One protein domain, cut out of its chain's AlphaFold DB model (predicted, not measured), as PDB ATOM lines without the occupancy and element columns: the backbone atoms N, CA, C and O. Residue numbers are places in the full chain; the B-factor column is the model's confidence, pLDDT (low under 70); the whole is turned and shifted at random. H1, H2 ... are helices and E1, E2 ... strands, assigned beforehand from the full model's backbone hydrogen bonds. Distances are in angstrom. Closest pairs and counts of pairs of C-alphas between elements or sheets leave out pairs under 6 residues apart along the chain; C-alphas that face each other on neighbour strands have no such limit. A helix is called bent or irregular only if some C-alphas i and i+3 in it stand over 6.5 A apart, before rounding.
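This is residues 70 to 176 of the 176 residues of an uncharacterized protein of Spiroplasma kunkelii CR2-3x (UniProt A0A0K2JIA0). What shape does this domain have? A sheet of three strands forms a wall with H1 and H4 over one face; H2 packs on both helices, H3 makes a corner with H4, and short H5 packs on H1. What is printed? The printed part has 107 residues with five named helices and three named strands, in the order E1 H1 H2 H3 H4 H5 E2 E3, mixed in class; the antiparallel sheet runs E1 E2 E3. How large is it? It is compact, with a radius of gyration of the C-alphas of 13.2 A and spans of 35 by 34 by 23 A.

Where do the first elements lie? E1, residues 72 to 77, begins at C-alpha 72 (231.165, 172.597, 283.231); H1 is residues 78 to 88, and H2, residues 94 to 108, is 21.0 A long. What follows? H3, residues 114 to 126, is irregular, with C-alphas 123 and 126 7.3 A apart; H4, residues 128 to 144, is 24.0 A long, and H5 is residues 146 to 150. Where are the last strands? E2, residues 155 to 162, is 20.2 A long; E3, residues 168 to 175, is 20.5 A long and ends at C-alpha 175 (244.409, 181.357, 296.716).

How do the strands pair? N 74 and O 160 of antiparallel E1 and E2 are within hydrogen-bond range at 2.9 A, as are N 159 and O 172 of the hairpin E2 and E3 at 2.9 A. What is on the sheet? H1 is on one face of the sheet, two layers, a helix layer over a sheet layer, and stands up from the sheet at 66 degrees; H4, on the same face, has a height over the sheet of 8.9 A, and H5 only grazes it with residues 148 to 149. How do the helices meet? H2, the hub, touches H1, closest at the C-alphas of Tyr 88 and Asn 97, 5.1 A, touches H4 at Ile 98 and Asn 139, C-alphas 6.5 A apart, and only just touches H3, with 3 pairs of C-alphas within 8 A. H3 and H4 touch only at the corner, about perpendicular at 89 degrees. Are the helix backbones complete? Every O i to N i+4 pair is within hydrogen-bond range in H1, H2, H4 and H5; in H3 it is 7 of 9.

How far does it reach? The two C-alphas farthest apart, those of Asn 126 and Glu 176, are 37.7 A apart. Are there cuts or long links? The printed part has no cut, and its links between named elements are tight. Where is confidence low? The model's pLDDT is under 70 at residues 70, 110 to 113, 125 to 126, 152 to 154, 156 and 174 to 176.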
ATOM      1  N   GLU A  70     232.449 168.333 287.906       64.31
ATOM      2  CA  GLU A  70     231.232 168.680 287.190       64.31
ATOM      3  C   GLU A  70     231.460 168.876 285.683       64.31
ATOM      4  O   GLU A  70     232.598 169.072 285.240       64.31
ATOM      5  N   PRO A  71     230.400 168.756 284.865       72.00
ATOM      6  CA  PRO A  71     230.513 168.814 283.411       72.00
ATOM      7  C   PRO A  71     231.022 170.156 282.885       72.00
ATOM      8  O   PRO A  71     231.731 170.158 281.875       72.00
ATOM      9  N   TRP A  72     230.717 171.255 283.578       82.81
ATOM     10  CA  TRP A  72     231.165 172.597 283.231       82.81
ATOM     11  C   TRP A  72     231.948 173.217 284.387       82.81
ATOM     12  O   TRP A  72     231.525 173.174 285.543       82.81
ATOM     13  N   VAL A  73     233.082 173.834 284.064       82.19
ATOM     14  CA  VAL A  73     233.864 174.625 285.019       82.19
ATOM     15  C   VAL A  73     234.012 176.037 284.484       82.19
ATOM     16  O   VAL A  73     234.604 176.213 283.423       82.19
ATOM     17  N   LEU A  74     233.492 177.027 285.207       84.81
ATOM     18  CA  LEU A  74     233.597 178.444 284.855       84.81
ATOM     19  C   LEU A  74     234.624 179.121 285.758       84.81
ATOM     20  O   LEU A  74     234.432 179.185 286.970       84.81
ATOM     21  N   TYR A  75     235.701 179.639 285.175       83.69
ATOM     22  CA  TYR A  75     236.678 180.449 285.898       83.69
ATOM     23  C   TYR A  75     236.400 181.943 285.731       83.69
ATOM     24  O   TYR A  75     236.311 182.439 284.604       83.69
ATOM     25  N   LEU A  76     236.326 182.650 286.859       83.19
ATOM     26  CA  LEU A  76     236.215 184.100 286.959       83.19
ATOM     27  C   LEU A  76     237.491 184.655 287.595       83.19
ATOM     28  O   LEU A  76     237.784 184.380 288.756       83.19
ATOM     29  N   SER A  77     238.246 185.446 286.832       81.31
ATOM     30  CA  SER A  77     239.388 186.199 287.370       81.31
ATOM     31  C   SER A  77     238.937 187.229 288.411       81.31
ATOM     32  O   SER A  77     237.782 187.659 288.377       81.31
ATOM     33  N   ASP A  78     239.842 187.692 289.274       80.75
ATOM     34  CA  ASP A  78     239.533 188.751 290.248       80.75
ATOM     35  C   ASP A  78     238.929 190.012 289.590       80.75
ATOM     36  O   ASP A  78     237.887 190.515 290.004       80.75
ATOM     37  N   ASN A  79     239.472 190.450 288.450       82.50
ATOM     38  CA  ASN A  79     238.892 191.561 287.686       82.50
ATOM     39  C   ASN A  79     237.452 191.267 287.214       82.50
ATOM     40  O   ASN A  79     236.583 192.138 287.250       82.50
ATOM     41  N   SER A  80     237.170 190.034 286.780       85.38
ATOM     42  CA  SER A  80     235.802 189.626 286.435       85.38
ATOM     43  C   SER A  80     234.887 189.650 287.658       85.38
ATOM     44  O   SER A  80     233.746 190.088 287.539       85.38
ATOM     45  N   MET A  81     235.385 189.240 288.825       85.75
ATOM     46  CA  MET A  81     234.642 189.290 290.084       85.75
ATOM     47  C   MET A  81     234.331 190.727 290.510       85.75
ATOM     48  O   MET A  81     233.186 191.020 290.839       85.75
ATOM     49  N   GLN A  82     235.287 191.651 290.415       85.25
ATOM     50  CA  GLN A  82     235.053 193.073 290.695       85.25
ATOM     51  C   GLN A  82     234.000 193.679 289.753       85.25
ATOM     52  O   GLN A  82     233.118 194.420 290.185       85.25
ATOM     53  N   GLN A  83     234.046 193.334 288.463       88.75
ATOM     54  CA  GLN A  83     233.046 193.782 287.489       88.75
ATOM     55  C   GLN A  83     231.656 193.216 287.793       88.75
ATOM     56  O   GLN A  83     230.675 193.954 287.737       88.75
ATOM     57  N   ILE A  84     231.570 191.939 288.166       90.12
ATOM     58  CA  ILE A  84     230.317 191.308 288.593       90.12
ATOM     59  C   ILE A  84     229.771 191.979 289.850       90.12
ATOM     60  O   ILE A  84     228.571 192.236 289.904       90.12
ATOM     61  N   ASN A  85     230.627 192.317 290.816       90.38
ATOM     62  CA  ASN A  85     230.212 193.029 292.020       90.38
ATOM     63  C   ASN A  85     229.558 194.373 291.677       90.38
ATOM     64  O   ASN A  85     228.458 194.685 292.125       90.38
ATOM     65  N   ASN A  86     230.201 195.140 290.793       90.31
ATOM     66  CA  ASN A  86     229.666 196.420 290.343       90.31
ATOM     67  C   ASN A  86     228.304 196.256 289.657       90.31
ATOM     68  O   ASN A  86     227.408 197.052 289.911       90.31
ATOM     69  N   ILE A  87     228.124 195.224 288.824       91.50
ATOM     70  CA  ILE A  87     226.829 194.929 288.187       91.50
ATOM     71  C   ILE A  87     225.784 194.521 289.235       91.50
ATOM     72  O   ILE A  87     224.627 194.917 289.139       91.50
ATOM     73  N   TYR A  88     226.177 193.742 290.244       90.00
ATOM     74  CA  TYR A  88     225.269 193.280 291.290       90.00
ATOM     75  C   TYR A  88     224.688 194.423 292.133       90.00
ATOM     76  O   TYR A  88     223.556 194.319 292.599       90.00
ATOM     77  N   LEU A  89     225.439 195.515 292.291       88.50
ATOM     78  CA  LEU A  89     225.060 196.684 293.090       88.50
ATOM     79  C   LEU A  89     224.388 197.810 292.277       88.50
ATOM     80  O   LEU A  89     224.075 198.852 292.849       88.50
ATOM     81  N   GLN A  90     224.201 197.646 290.961       88.50
ATOM     82  CA  GLN A  90     223.727 198.721 290.076       88.50
ATOM     83  C   GLN A  90     222.232 199.030 290.209       88.50
ATOM     84  O   GLN A  90     221.873 200.199 290.322       88.50
ATOM     85  N   GLU A  91     221.368 198.014 290.169       83.75
ATOM     86  CA  GLU A  91     219.911 198.202 290.233       83.75
ATOM     87  C   GLU A  91     219.339 197.756 291.581       83.75
ATOM     88  O   GLU A  91     219.848 196.832 292.213       83.75
ATOM     89  N   GLU A  92     218.198 198.324 291.977       81.94
ATOM     90  CA  GLU A  92     217.425 197.820 293.125       81.94
ATOM     91  C   GLU A  92     216.814 196.438 292.843       81.94
ATOM     92  O   GLU A  92     216.604 195.623 293.743       81.94
ATOM     93  N   ASN A  93     216.526 196.147 291.569       89.00
ATOM     94  CA  ASN A  93     215.947 194.874 291.170       89.00
ATOM     95  C   ASN A  93     217.037 193.818 290.967       89.00
ATOM     96  O   ASN A  93     217.618 193.696 289.887       89.00
ATOM     97  N   LEU A  94     217.231 192.982 291.988       87.19
ATOM     98  CA  LEU A  94     218.201 191.885 291.969       87.19
ATOM     99  C   LEU A  94     218.061 190.984 290.736       87.19
ATOM    100  O   LEU A  94     219.062 190.614 290.131       87.19
ATOM    101  N   ASN A  95     216.838 190.689 290.283       90.94
ATOM    102  CA  ASN A  95     216.644 189.840 289.106       90.94
ATOM    103  C   ASN A  95     217.189 190.477 287.821       90.94
ATOM    104  O   ASN A  95     217.614 189.755 286.918       90.94
ATOM    105  N   VAL A  96     217.159 191.807 287.715       92.06
ATOM    106  CA  VAL A  96     217.769 192.535 286.594       92.06
ATOM    107  C   VAL A  96     219.290 192.446 286.695       92.06
ATOM    108  O   VAL A  96     219.934 192.091 285.708       92.06
ATOM    109  N   ASN A  97     219.853 192.631 287.892       92.06
ATOM    110  CA  ASN A  97     221.292 192.491 288.123       92.06
ATOM    111  C   ASN A  97     221.794 191.086 287.775       92.06
ATOM    112  O   ASN A  97     222.780 190.956 287.055       92.06
ATOM    113  N   ILE A  98     221.081 190.029 288.181       93.06
ATOM    114  CA  ILE A  98     221.442 188.646 287.831       93.06
ATOM    115  C   ILE A  98     221.449 188.446 286.309       93.06
ATOM    116  O   ILE A  98     222.391 187.865 285.767       93.06
ATOM    117  N   ARG A  99     220.452 188.970 285.579       93.50
ATOM    118  CA  ARG A  99     220.453 188.908 284.101       93.50
ATOM    119  C   ARG A  99     221.651 189.641 283.509       93.50
ATOM    120  O   ARG A  99     222.271 189.132 282.579       93.50
ATOM    121  N   ASN A 100     221.989 190.805 284.053       92.75
ATOM    122  CA  ASN A 100     223.131 191.591 283.600       92.75
ATOM    123  C   ASN A 100     224.458 190.864 283.860       92.75
ATOM    124  O   ASN A 100     225.328 190.873 282.992       92.75
ATOM    125  N   ILE A 101     224.587 190.161 284.988       93.50
ATOM    126  CA  ILE A 101     225.747 189.312 285.295       93.50
ATOM    127  C   ILE A 101     225.853 188.157 284.295       93.50
ATOM    128  O   ILE A 101     226.928 187.918 283.752       93.50
ATOM    129  N   ILE A 102     224.751 187.467 283.988       92.88
ATOM    130  CA  ILE A 102     224.755 186.387 282.988       92.88
ATOM    131  C   ILE A 102     225.148 186.928 281.607       92.88
ATOM    132  O   ILE A 102     225.991 186.341 280.929       92.88
ATOM    133  N   ASN A 103     224.598 188.074 281.203       91.56
ATOM    134  CA  ASN A 103     224.958 188.731 279.945       91.56
ATOM    135  C   ASN A 103     226.439 189.125 279.914       91.56
ATOM    136  O   ASN A 103     227.109 188.933 278.898       91.56
ATOM    137  N   PHE A 104     226.966 189.625 281.032       91.69
ATOM    138  CA  PHE A 104     228.387 189.901 281.187       91.69
ATOM    139  C   PHE A 104     229.222 188.625 281.023       91.69
ATOM    140  O   PHE A 104     230.175 188.633 280.239       91.69
ATOM    141  N   ILE A 105     228.832 187.518 281.667       89.88
ATOM    142  CA  ILE A 105     229.507 186.220 281.541       89.88
ATOM    143  C   ILE A 105     229.561 185.782 280.077       89.88
ATOM    144  O   ILE A 105     230.639 185.503 279.553       89.88
ATOM    145  N   ILE A 106     228.415 185.807 279.393       88.75
ATOM    146  CA  ILE A 106     228.310 185.480 277.967       88.75
ATOM    147  C   ILE A 106     229.215 186.389 277.126       88.75
ATOM    148  O   ILE A 106     229.891 185.901 276.230       88.75
ATOM    149  N   SER A 107     229.251 187.696 277.404       85.12
ATOM    150  CA  SER A 107     230.050 188.657 276.626       85.12
ATOM    151  C   SER A 107     231.562 188.447 276.753       85.12
ATOM    152  O   SER A 107     232.323 188.839 275.869       85.12
ATOM    153  N   LYS A 108     232.005 187.858 277.869       82.31
ATOM    154  CA  LYS A 108     233.419 187.606 278.169       82.31
ATOM    155  C   LYS A 108     233.877 186.217 277.745       82.31
ATOM    156  O   LYS A 108     235.071 186.025 277.523       82.31
ATOM    157  N   LEU A 109     232.958 185.266 277.622       80.00
ATOM    158  CA  LEU A 109     233.229 184.002 276.957       80.00
ATOM    159  C   LEU A 109     233.391 184.274 275.458       80.00
ATOM    160  O   LEU A 109     232.436 184.561 274.743       80.00
ATOM    161  N   VAL A 110     234.631 184.226 274.983       66.19
ATOM    162  CA  VAL A 110     234.922 184.375 273.557       66.19
ATOM    163  C   VAL A 110     234.423 183.115 272.844       66.19
ATOM    164  O   VAL A 110     234.790 182.014 273.236       66.19
ATOM    165  N   GLU A 111     233.614 183.258 271.793       61.34
ATOM    166  CA  GLU A 111     233.168 182.146 270.936       61.34
ATOM    167  C   GLU A 111     234.351 181.608 270.110       61.34
ATOM    168  O   GLU A 111     234.541 181.939 268.941       61.34
ATOM    169  N   ASN A 112     235.235 180.842 270.746       62.12
ATOM    170  CA  ASN A 112     236.505 180.405 270.160       62.12
ATOM    171  C   ASN A 112     236.716 178.886 270.210       62.12
ATOM    172  O   ASN A 112     237.724 178.400 269.693       62.12
ATOM    173  N   ASN A 113     235.777 178.127 270.784       69.38
ATOM    174  CA  ASN A 113     235.728 176.669 270.680       69.38
ATOM    175  C   ASN A 113     234.293 176.125 270.838       69.38
ATOM    176  O   ASN A 113     233.410 176.799 271.367       69.38
ATOM    177  N   GLU A 114     234.075 174.894 270.365       70.31
ATOM    178  CA  GLU A 114     232.772 174.210 270.365       70.31
ATOM    179  C   GLU A 114     232.154 174.113 271.771       70.31
ATOM    180  O   GLU A 114     230.967 174.376 271.942       70.31
ATOM    181  N   GLU A 115     232.972 173.835 272.790       72.75
ATOM    182  CA  GLU A 115     232.530 173.709 274.184       72.75
ATOM    183  C   GLU A 115     231.984 175.032 274.743       72.75
ATOM    184  O   GLU A 115     230.943 175.061 275.400       72.75
ATOM    185  N   THR A 116     232.664 176.141 274.456       78.31
ATOM    186  CA  THR A 116     232.257 177.484 274.889       78.31
ATOM    187  C   THR A 116     230.987 177.915 274.169       78.31
ATOM    188  O   THR A 116     230.083 178.465 274.795       78.31
ATOM    189  N   ASN A 117     230.873 177.592 272.879       80.62
ATOM    190  CA  ASN A 117     229.682 177.888 272.086       80.62
ATOM    191  C   ASN A 117     228.451 177.125 272.595       80.62
ATOM    192  O   ASN A 117     227.367 177.701 272.682       80.62
ATOM    193  N   GLU A 118     228.611 175.854 272.973       84.12
ATOM    194  CA  GLU A 118     227.538 175.053 273.565       84.12
ATOM    195  C   GLU A 118     227.058 175.655 274.890       84.12
ATOM    196  O   GLU A 118     225.860 175.873 275.070       84.12
ATOM    197  N   PHE A 119     227.976 176.009 275.792       85.81
ATOM    198  CA  PHE A 119     227.608 176.632 277.063       85.81
ATOM    199  C   PHE A 119     226.922 177.993 276.880       85.81
ATOM    200  O   PHE A 119     225.885 178.258 277.494       85.81
ATOM    201  N   ILE A 120     227.448 178.845 275.993       87.31
ATOM    202  CA  ILE A 120     226.812 180.122 275.635       87.31
ATOM    203  C   ILE A 120     225.400 179.880 275.090       87.31
ATOM    204  O   ILE A 120     224.470 180.598 275.455       87.31
ATOM    205  N   SER A 121     225.219 178.866 274.240       86.50
ATOM    206  CA  SER A 121     223.911 178.517 273.691       86.50
ATOM    207  C   SER A 121     222.913 178.134 274.787       86.50
ATOM    208  O   SER A 121     221.775 178.610 274.763       86.50
ATOM    209  N   LEU A 122     223.345 177.350 275.779       88.75
ATOM    210  CA  LEU A 122     222.527 176.981 276.936       88.75
ATOM    211  C   LEU A 122     222.127 178.210 277.776       88.75
ATOM    212  O   LEU A 122     220.970 178.316 278.184       88.75
ATOM    213  N   LEU A 123     223.032 179.180 277.962       87.56
ATOM    214  CA  LEU A 123     222.748 180.425 278.691       87.56
ATOM    215  C   LEU A 123     221.906 181.447 277.906       87.56
ATOM    216  O   LEU A 123     221.205 182.252 278.513       87.56
ATOM    217  N   ARG A 124     221.916 181.429 276.568       84.19
ATOM    218  CA  ARG A 124     221.107 182.338 275.726       84.19
ATOM    219  C   ARG A 124     219.627 181.930 275.606       84.19
ATOM    220  O   ARG A 124     218.918 182.489 274.775       84.19
ATOM    221  N   LYS A 125     219.147 181.022 276.469       65.56
ATOM    222  CA  LYS A 125     217.769 180.488 276.532       65.56
ATOM    223  C   LYS A 125     217.377 179.481 275.445       65.56
ATOM    224  O   LYS A 125     216.194 179.197 275.299       65.56
ATOM    225  N   ASN A 126     218.328 178.860 274.744       66.19
ATOM    226  CA  ASN A 126     217.985 177.687 273.921       66.19
ATOM    227  C   ASN A 126     217.560 176.487 274.788       66.19
ATOM    228  O   ASN A 126     216.919 175.561 274.298       66.19
ATOM    229  N   ASN A 127     217.899 176.516 276.080       78.56
ATOM    230  CA  ASN A 127     217.447 175.566 277.083       78.56
ATOM    231  C   ASN A 127     216.959 176.333 278.325       78.56
ATOM    232  O   ASN A 127     217.761 176.762 279.157       78.56
ATOM    233  N   GLU A 128     215.642 176.524 278.438       86.19
ATOM    234  CA  GLU A 128     215.032 177.250 279.562       86.19
ATOM    235  C   GLU A 128     215.354 176.608 280.911       86.19
ATOM    236  O   GLU A 128     215.611 177.319 281.879       86.19
ATOM    237  N   GLN A 129     215.392 175.274 280.975       89.50
ATOM    238  CA  GLN A 129     215.712 174.560 282.208       89.50
ATOM    239  C   GLN A 129     217.137 174.877 282.670       89.50
ATOM    240  O   GLN A 129     217.331 175.215 283.836       89.50
ATOM    241  N   PHE A 130     218.109 174.814 281.752       92.25
ATOM    242  CA  PHE A 130     219.501 175.137 282.063       92.25
ATOM    243  C   PHE A 130     219.645 176.571 282.557       92.25
ATOM    244  O   PHE A 130     220.225 176.819 283.611       92.25
ATOM    245  N   TYR A 131     219.089 177.516 281.799       92.81
ATOM    246  CA  TYR A 131     219.162 178.929 282.136       92.81
ATOM    247  C   TYR A 131     218.508 179.230 283.491       92.81
ATOM    248  O   TYR A 131     219.095 179.951 284.291       92.81
ATOM    249  N   ASN A 132     217.324 178.676 283.766       93.31
ATOM    250  CA  ASN A 132     216.600 178.940 285.009       93.31
ATOM    251  C   ASN A 132     217.344 178.386 286.228       93.31
ATOM    252  O   ASN A 132     217.480 179.099 287.218       93.31
ATOM    253  N   LEU A 133     217.879 177.163 286.139       93.81
ATOM    254  CA  LEU A 133     218.674 176.575 287.222       93.81
ATOM    255  C   LEU A 133     219.982 177.338 287.446       93.81
ATOM    256  O   LEU A 133     220.364 177.577 288.589       93.81
ATOM    257  N   PHE A 134     220.636 177.777 286.370       94.12
ATOM    258  CA  PHE A 134     221.830 178.610 286.479       94.12
ATOM    259  C   PHE A 134     221.517 179.968 287.114       94.12
ATOM    260  O   PHE A 134     222.227 180.413 288.011       94.12
ATOM    261  N   PHE A 135     220.433 180.613 286.678       94.44
ATOM    262  CA  PHE A 135     219.963 181.889 287.211       94.44
ATOM    263  C   PHE A 135     219.654 181.793 288.708       94.44
ATOM    264  O   PHE A 135     220.118 182.622 289.488       94.44
ATOM    265  N   GLU A 136     218.885 180.782 289.110       94.00
ATOM    266  CA  GLU A 136     218.504 180.564 290.503       94.00
ATOM    267  C   GLU A 136     219.725 180.244 291.368       94.00
ATOM    268  O   GLU A 136     219.915 180.873 292.409       94.00
ATOM    269  N   GLY A 137     220.602 179.348 290.903       92.19
ATOM    270  CA  GLY A 137     221.842 179.012 291.598       92.19
ATOM    271  C   GLY A 137     222.751 180.227 291.789       92.19
ATOM    272  O   GLY A 137     223.288 180.433 292.876       92.19
ATOM    273  N   LEU A 138     222.881 181.074 290.764       92.25
ATOM    274  CA  LEU A 138     223.685 182.293 290.834       92.25
ATOM    275  C   LEU A 138     223.065 183.329 291.783       92.25
ATOM    276  O   LEU A 138     223.791 183.963 292.543       92.25
ATOM    277  N   ASN A 139     221.737 183.460 291.793       91.44
ATOM    278  CA  ASN A 139     221.029 184.338 292.722       91.44
ATOM    279  C   ASN A 139     221.210 183.896 294.184       91.44
ATOM    280  O   ASN A 139     221.589 184.699 295.030       91.44
ATOM    281  N   ILE A 140     220.999 182.608 294.479       90.62
ATOM    282  CA  ILE A 140     221.191 182.033 295.822       90.62
ATOM    283  C   ILE A 140     222.628 182.251 296.297       90.62
ATOM    284  O   ILE A 140     222.855 182.648 297.439       90.62
ATOM    285  N   LEU A 141     223.596 182.013 295.414       88.25
ATOM    286  CA  LEU A 141     225.009 182.176 295.715       88.25
ATOM    287  C   LEU A 141     225.359 183.639 296.014       88.25
ATOM    288  O   LEU A 141     225.993 183.916 297.025       88.25
ATOM    289  N   LEU A 142     224.903 184.590 295.200       87.56
ATOM    290  CA  LEU A 142     225.169 186.010 295.445       87.56
ATOM    291  C   LEU A 142     224.455 186.550 296.686       87.56
ATOM    292  O   LEU A 142     224.967 187.471 297.309       87.56
ATOM    293  N   LEU A 143     223.308 185.983 297.066       86.25
ATOM    294  CA  LEU A 143     222.595 186.365 298.285       86.25
ATOM    295  C   LEU A 143     223.258 185.817 299.550       86.25
ATOM    296  O   LEU A 143     223.394 186.541 300.533       86.25
ATOM    297  N   ASN A 144     223.664 184.547 299.532       86.31
ATOM    298  CA  ASN A 144     224.113 183.851 300.738       86.31
ATOM    299  C   ASN A 144     225.627 183.930 300.957       86.31
ATOM    300  O   ASN A 144     226.087 183.844 302.090       86.31
ATOM    301  N   GLU A 145     226.404 184.084 299.884       83.25
ATOM    302  CA  GLU A 145     227.867 183.982 299.899       83.25
ATOM    303  C   GLU A 145     228.544 185.288 299.453       83.25
ATOM    304  O   GLU A 145     229.729 185.302 299.137       83.25
ATOM    305  N   TYR A 146     227.819 186.412 299.437       81.75
ATOM    306  CA  TYR A 146     228.326 187.705 298.960       81.75
ATOM    307  C   TYR A 146     229.684 188.090 299.565       81.75
ATOM    308  O   TYR A 146     230.628 188.417 298.844       81.75
ATOM    309  N   GLU A 147     229.805 188.027 300.895       76.75
ATOM    310  CA  GLU A 147     231.045 188.398 301.582       76.75
ATOM    311  C   GLU A 147     232.200 187.487 301.170       76.75
ATOM    312  O   GLU A 147     233.309 187.952 300.889       76.75
ATOM    313  N   SER A 148     231.929 186.183 301.081       73.81
ATOM    314  CA  SER A 148     232.940 185.220 300.688       73.81
ATOM    315  C   SER A 148     233.360 185.461 299.238       73.81
ATOM    316  O   SER A 148     234.544 185.353 298.950       73.81
ATOM    317  N   LEU A 149     232.455 185.861 298.344       76.69
ATOM    318  CA  LEU A 149     232.735 186.101 296.927       76.69
ATOM    319  C   LEU A 149     233.497 187.400 296.648       76.69
ATOM    320  O   LEU A 149     234.373 187.385 295.784       76.69
ATOM    321  N   PHE A 150     233.177 188.494 297.345       78.69
ATOM    322  CA  PHE A 150     233.632 189.837 296.952       78.69
ATOM    323  C   PHE A 150     234.452 190.592 297.999       78.69
ATOM    324  O   PHE A 150     235.094 191.577 297.649       78.69
ATOM    325  N   ILE A 151     234.441 190.175 299.268       70.38
ATOM    326  CA  ILE A 151     235.153 190.886 300.351       70.38
ATOM    327  C   ILE A 151     236.497 190.208 300.673       70.38
ATOM    328  O   ILE A 151     237.376 190.793 301.304       70.38
ATOM    329  N   ASN A 152     236.704 188.969 300.216       65.94
ATOM    330  CA  ASN A 152     237.935 188.231 300.475       65.94
ATOM    331  C   ASN A 152     239.066 188.618 299.501       65.94
ATOM    332  O   ASN A 152     239.160 188.078 298.400       65.94
ATOM    333  N   ASN A 153     239.949 189.509 299.957       58.22
ATOM    334  CA  ASN A 153     241.029 190.118 299.167       58.22
ATOM    335  C   ASN A 153     242.213 189.192 298.819       58.22
ATOM    336  O   ASN A 153     243.091 189.604 298.070       58.22
ATOM    337  N   ASN A 154     242.274 187.963 299.346       62.88
ATOM    338  CA  ASN A 154     243.416 187.056 299.134       62.88
ATOM    339  C   ASN A 154     243.151 186.016 298.029       62.88
ATOM    340  O   ASN A 154     243.565 184.859 298.140       62.88
ATOM    341  N   ARG A 155     242.389 186.383 296.994       70.19
ATOM    342  CA  ARG A 155     241.951 185.460 295.939       70.19
ATOM    343  C   ARG A 155     242.360 185.973 294.567       70.19
ATOM    344  O   ARG A 155     242.103 187.120 294.233       70.19
ATOM    345  N   ASN A 156     242.888 185.077 293.738       69.94
ATOM    346  CA  ASN A 156     243.239 185.382 292.347       69.94
ATOM    347  C   ASN A 156     242.085 185.103 291.373       69.94
ATOM    348  O   ASN A 156     242.081 185.573 290.233       69.94
ATOM    349  N   GLY A 157     241.087 184.339 291.815       74.25
ATOM    350  CA  GLY A 157     239.886 184.056 291.047       74.25
ATOM    351  C   GLY A 157     238.988 183.020 291.712       74.25
ATOM    352  O   GLY A 157     239.290 182.483 292.782       74.25
ATOM    353  N   LEU A 158     237.866 182.744 291.057       80.31
ATOM    354  CA  LEU A 158     236.827 181.833 291.512       80.31
ATOM    355  C   LEU A 158     236.477 180.829 290.421       80.31
ATOM    356  O   LEU A 158     236.244 181.189 289.270       80.31
ATOM    357  N   PHE A 159     236.412 179.562 290.806       81.06
ATOM    358  CA  PHE A 159     235.927 178.483 289.960       81.06
ATOM    359  C   PHE A 159     234.513 178.114 290.371       81.06
ATOM    360  O   PHE A 159     234.290 177.796 291.534       81.06
ATOM    361  N   PHE A 160     233.585 178.088 289.420       84.69
ATOM    362  CA  PHE A 160     232.245 177.541 289.599       84.69
ATOM    363  C   PHE A 160     232.175 176.168 288.954       84.69
ATOM    364  O   PHE A 160     232.548 176.000 287.791       84.69
ATOM    365  N   LEU A 161     231.679 175.196 289.710       83.38
ATOM    366  CA  LEU A 161     231.386 173.857 289.225       83.38
ATOM    367  C   LEU A 161     229.894 173.776 288.901       83.38
ATOM    368  O   LEU A 161     229.057 173.932 289.792       83.38
ATOM    369  N   ILE A 162     229.577 173.565 287.625       84.62
ATOM    370  CA  ILE A 162     228.217 173.656 287.093       84.62
ATOM    371  C   ILE A 162     227.819 172.310 286.476       84.62
ATOM    372  O   ILE A 162     228.532 171.744 285.643       84.62
ATOM    373  N   GLU A 163     226.668 171.800 286.898       85.38
ATOM    374  CA  GLU A 163     226.073 170.548 286.433       85.38
ATOM    375  C   GLU A 163     225.520 170.664 284.997       85.38
ATOM    376  O   GLU A 163     225.337 171.749 284.447       85.38
ATOM    377  N   ASN A 164     225.218 169.528 284.355       84.56
ATOM    378  CA  ASN A 164     224.731 169.494 282.962       84.56
ATOM    379  C   ASN A 164     223.356 170.157 282.806       84.56
ATOM    380  O   ASN A 164     222.974 170.546 281.708       84.56
ATOM    381  N   ASN A 165     222.613 170.248 283.905       85.38
ATOM    382  CA  ASN A 165     221.325 170.918 284.003       85.38
ATOM    383  C   ASN A 165     221.465 172.420 284.315       85.38
ATOM    384  O   ASN A 165     220.445 173.065 284.488       85.38
ATOM    385  N   GLY A 166     222.681 172.967 284.429       85.50
ATOM    386  CA  GLY A 166     222.924 174.380 284.732       85.50
ATOM    387  C   GLY A 166     222.993 174.720 286.219       85.50
ATOM    388  O   GLY A 166     223.313 175.854 286.558       85.50
ATOM    389  N   ASN A 167     222.752 173.764 287.115       89.25
ATOM    390  CA  ASN A 167     222.837 173.991 288.552       89.25
ATOM    391  C   ASN A 167     224.284 174.280 288.992       89.25
ATOM    392  O   ASN A 167     225.212 173.552 288.627       89.25
ATOM    393  N   ILE A 168     224.479 175.322 289.802       89.19
ATOM    394  CA  ILE A 168     225.781 175.647 290.393       89.19
ATOM    395  C   ILE A 168     225.954 174.796 291.647       89.19
ATOM    396  O   ILE A 168     225.348 175.056 292.682       89.19
ATOM    397  N   LYS A 169     226.804 173.774 291.568       83.69
ATOM    398  CA  LYS A 169     226.998 172.829 292.670       83.69
ATOM    399  C   LYS A 169     227.869 173.390 293.786       83.69
ATOM    400  O   LYS A 169     227.634 173.119 294.958       83.69
ATOM    401  N   SER A 170     228.939 174.087 293.413       80.81
ATOM    402  CA  SER A 170     229.918 174.633 294.358       80.81
ATOM    403  C   SER A 170     230.811 175.665 293.681       80.81
ATOM    404  O   SER A 170     230.913 175.702 292.452       80.81
ATOM    405  N   PHE A 171     231.479 176.475 294.498       81.06
ATOM    406  CA  PHE A 171     232.531 177.376 294.058       81.06
ATOM    407  C   PHE A 171     233.794 177.185 294.903       81.06
ATOM    408  O   PHE A 171     233.728 176.804 296.072       81.06
ATOM    409  N   HIS A 172     234.949 177.451 294.303       78.50
ATOM    410  CA  HIS A 172     236.252 177.328 294.947       78.50
ATOM    411  C   HIS A 172     237.108 178.547 294.634       78.50
ATOM    412  O   HIS A 172     237.255 178.929 293.472       78.50
ATOM    413  N   SER A 173     237.688 179.150 295.668       72.62
ATOM    414  CA  SER A 173     238.646 180.238 295.503       72.62
ATOM    415  C   SER A 173     240.016 179.703 295.118       72.62
ATOM    416  O   SER A 173     240.524 178.779 295.753       72.62
ATOM    417  N   GLN A 174     240.637 180.339 294.135       65.69
ATOM    418  CA  GLN A 174     242.062 180.210 293.894       65.69
ATOM    419  C   GLN A 174     242.794 181.153 294.855       65.69
ATOM    420  O   GLN A 174     242.679 182.372 294.719       65.69
ATOM    421  N   THR A 175     243.507 180.603 295.832       63.03
ATOM    422  CA  THR A 175     244.409 181.357 296.716       63.03
ATOM    423  C   THR A 175     245.838 181.276 296.180       63.03
ATOM    424  O   THR A 175     246.182 180.278 295.540       63.03
ATOM    425  N   GLU A 176     246.639 182.317 296.410       51.06
ATOM    426  CA  GLU A 176     248.094 182.293 296.161       51.06
ATOM    427  C   GLU A 176     248.841 181.323 297.077       51.06
ATOM    428  O   GLU A 176     248.409 181.150 298.242       51.06
TER     429      GLU A 176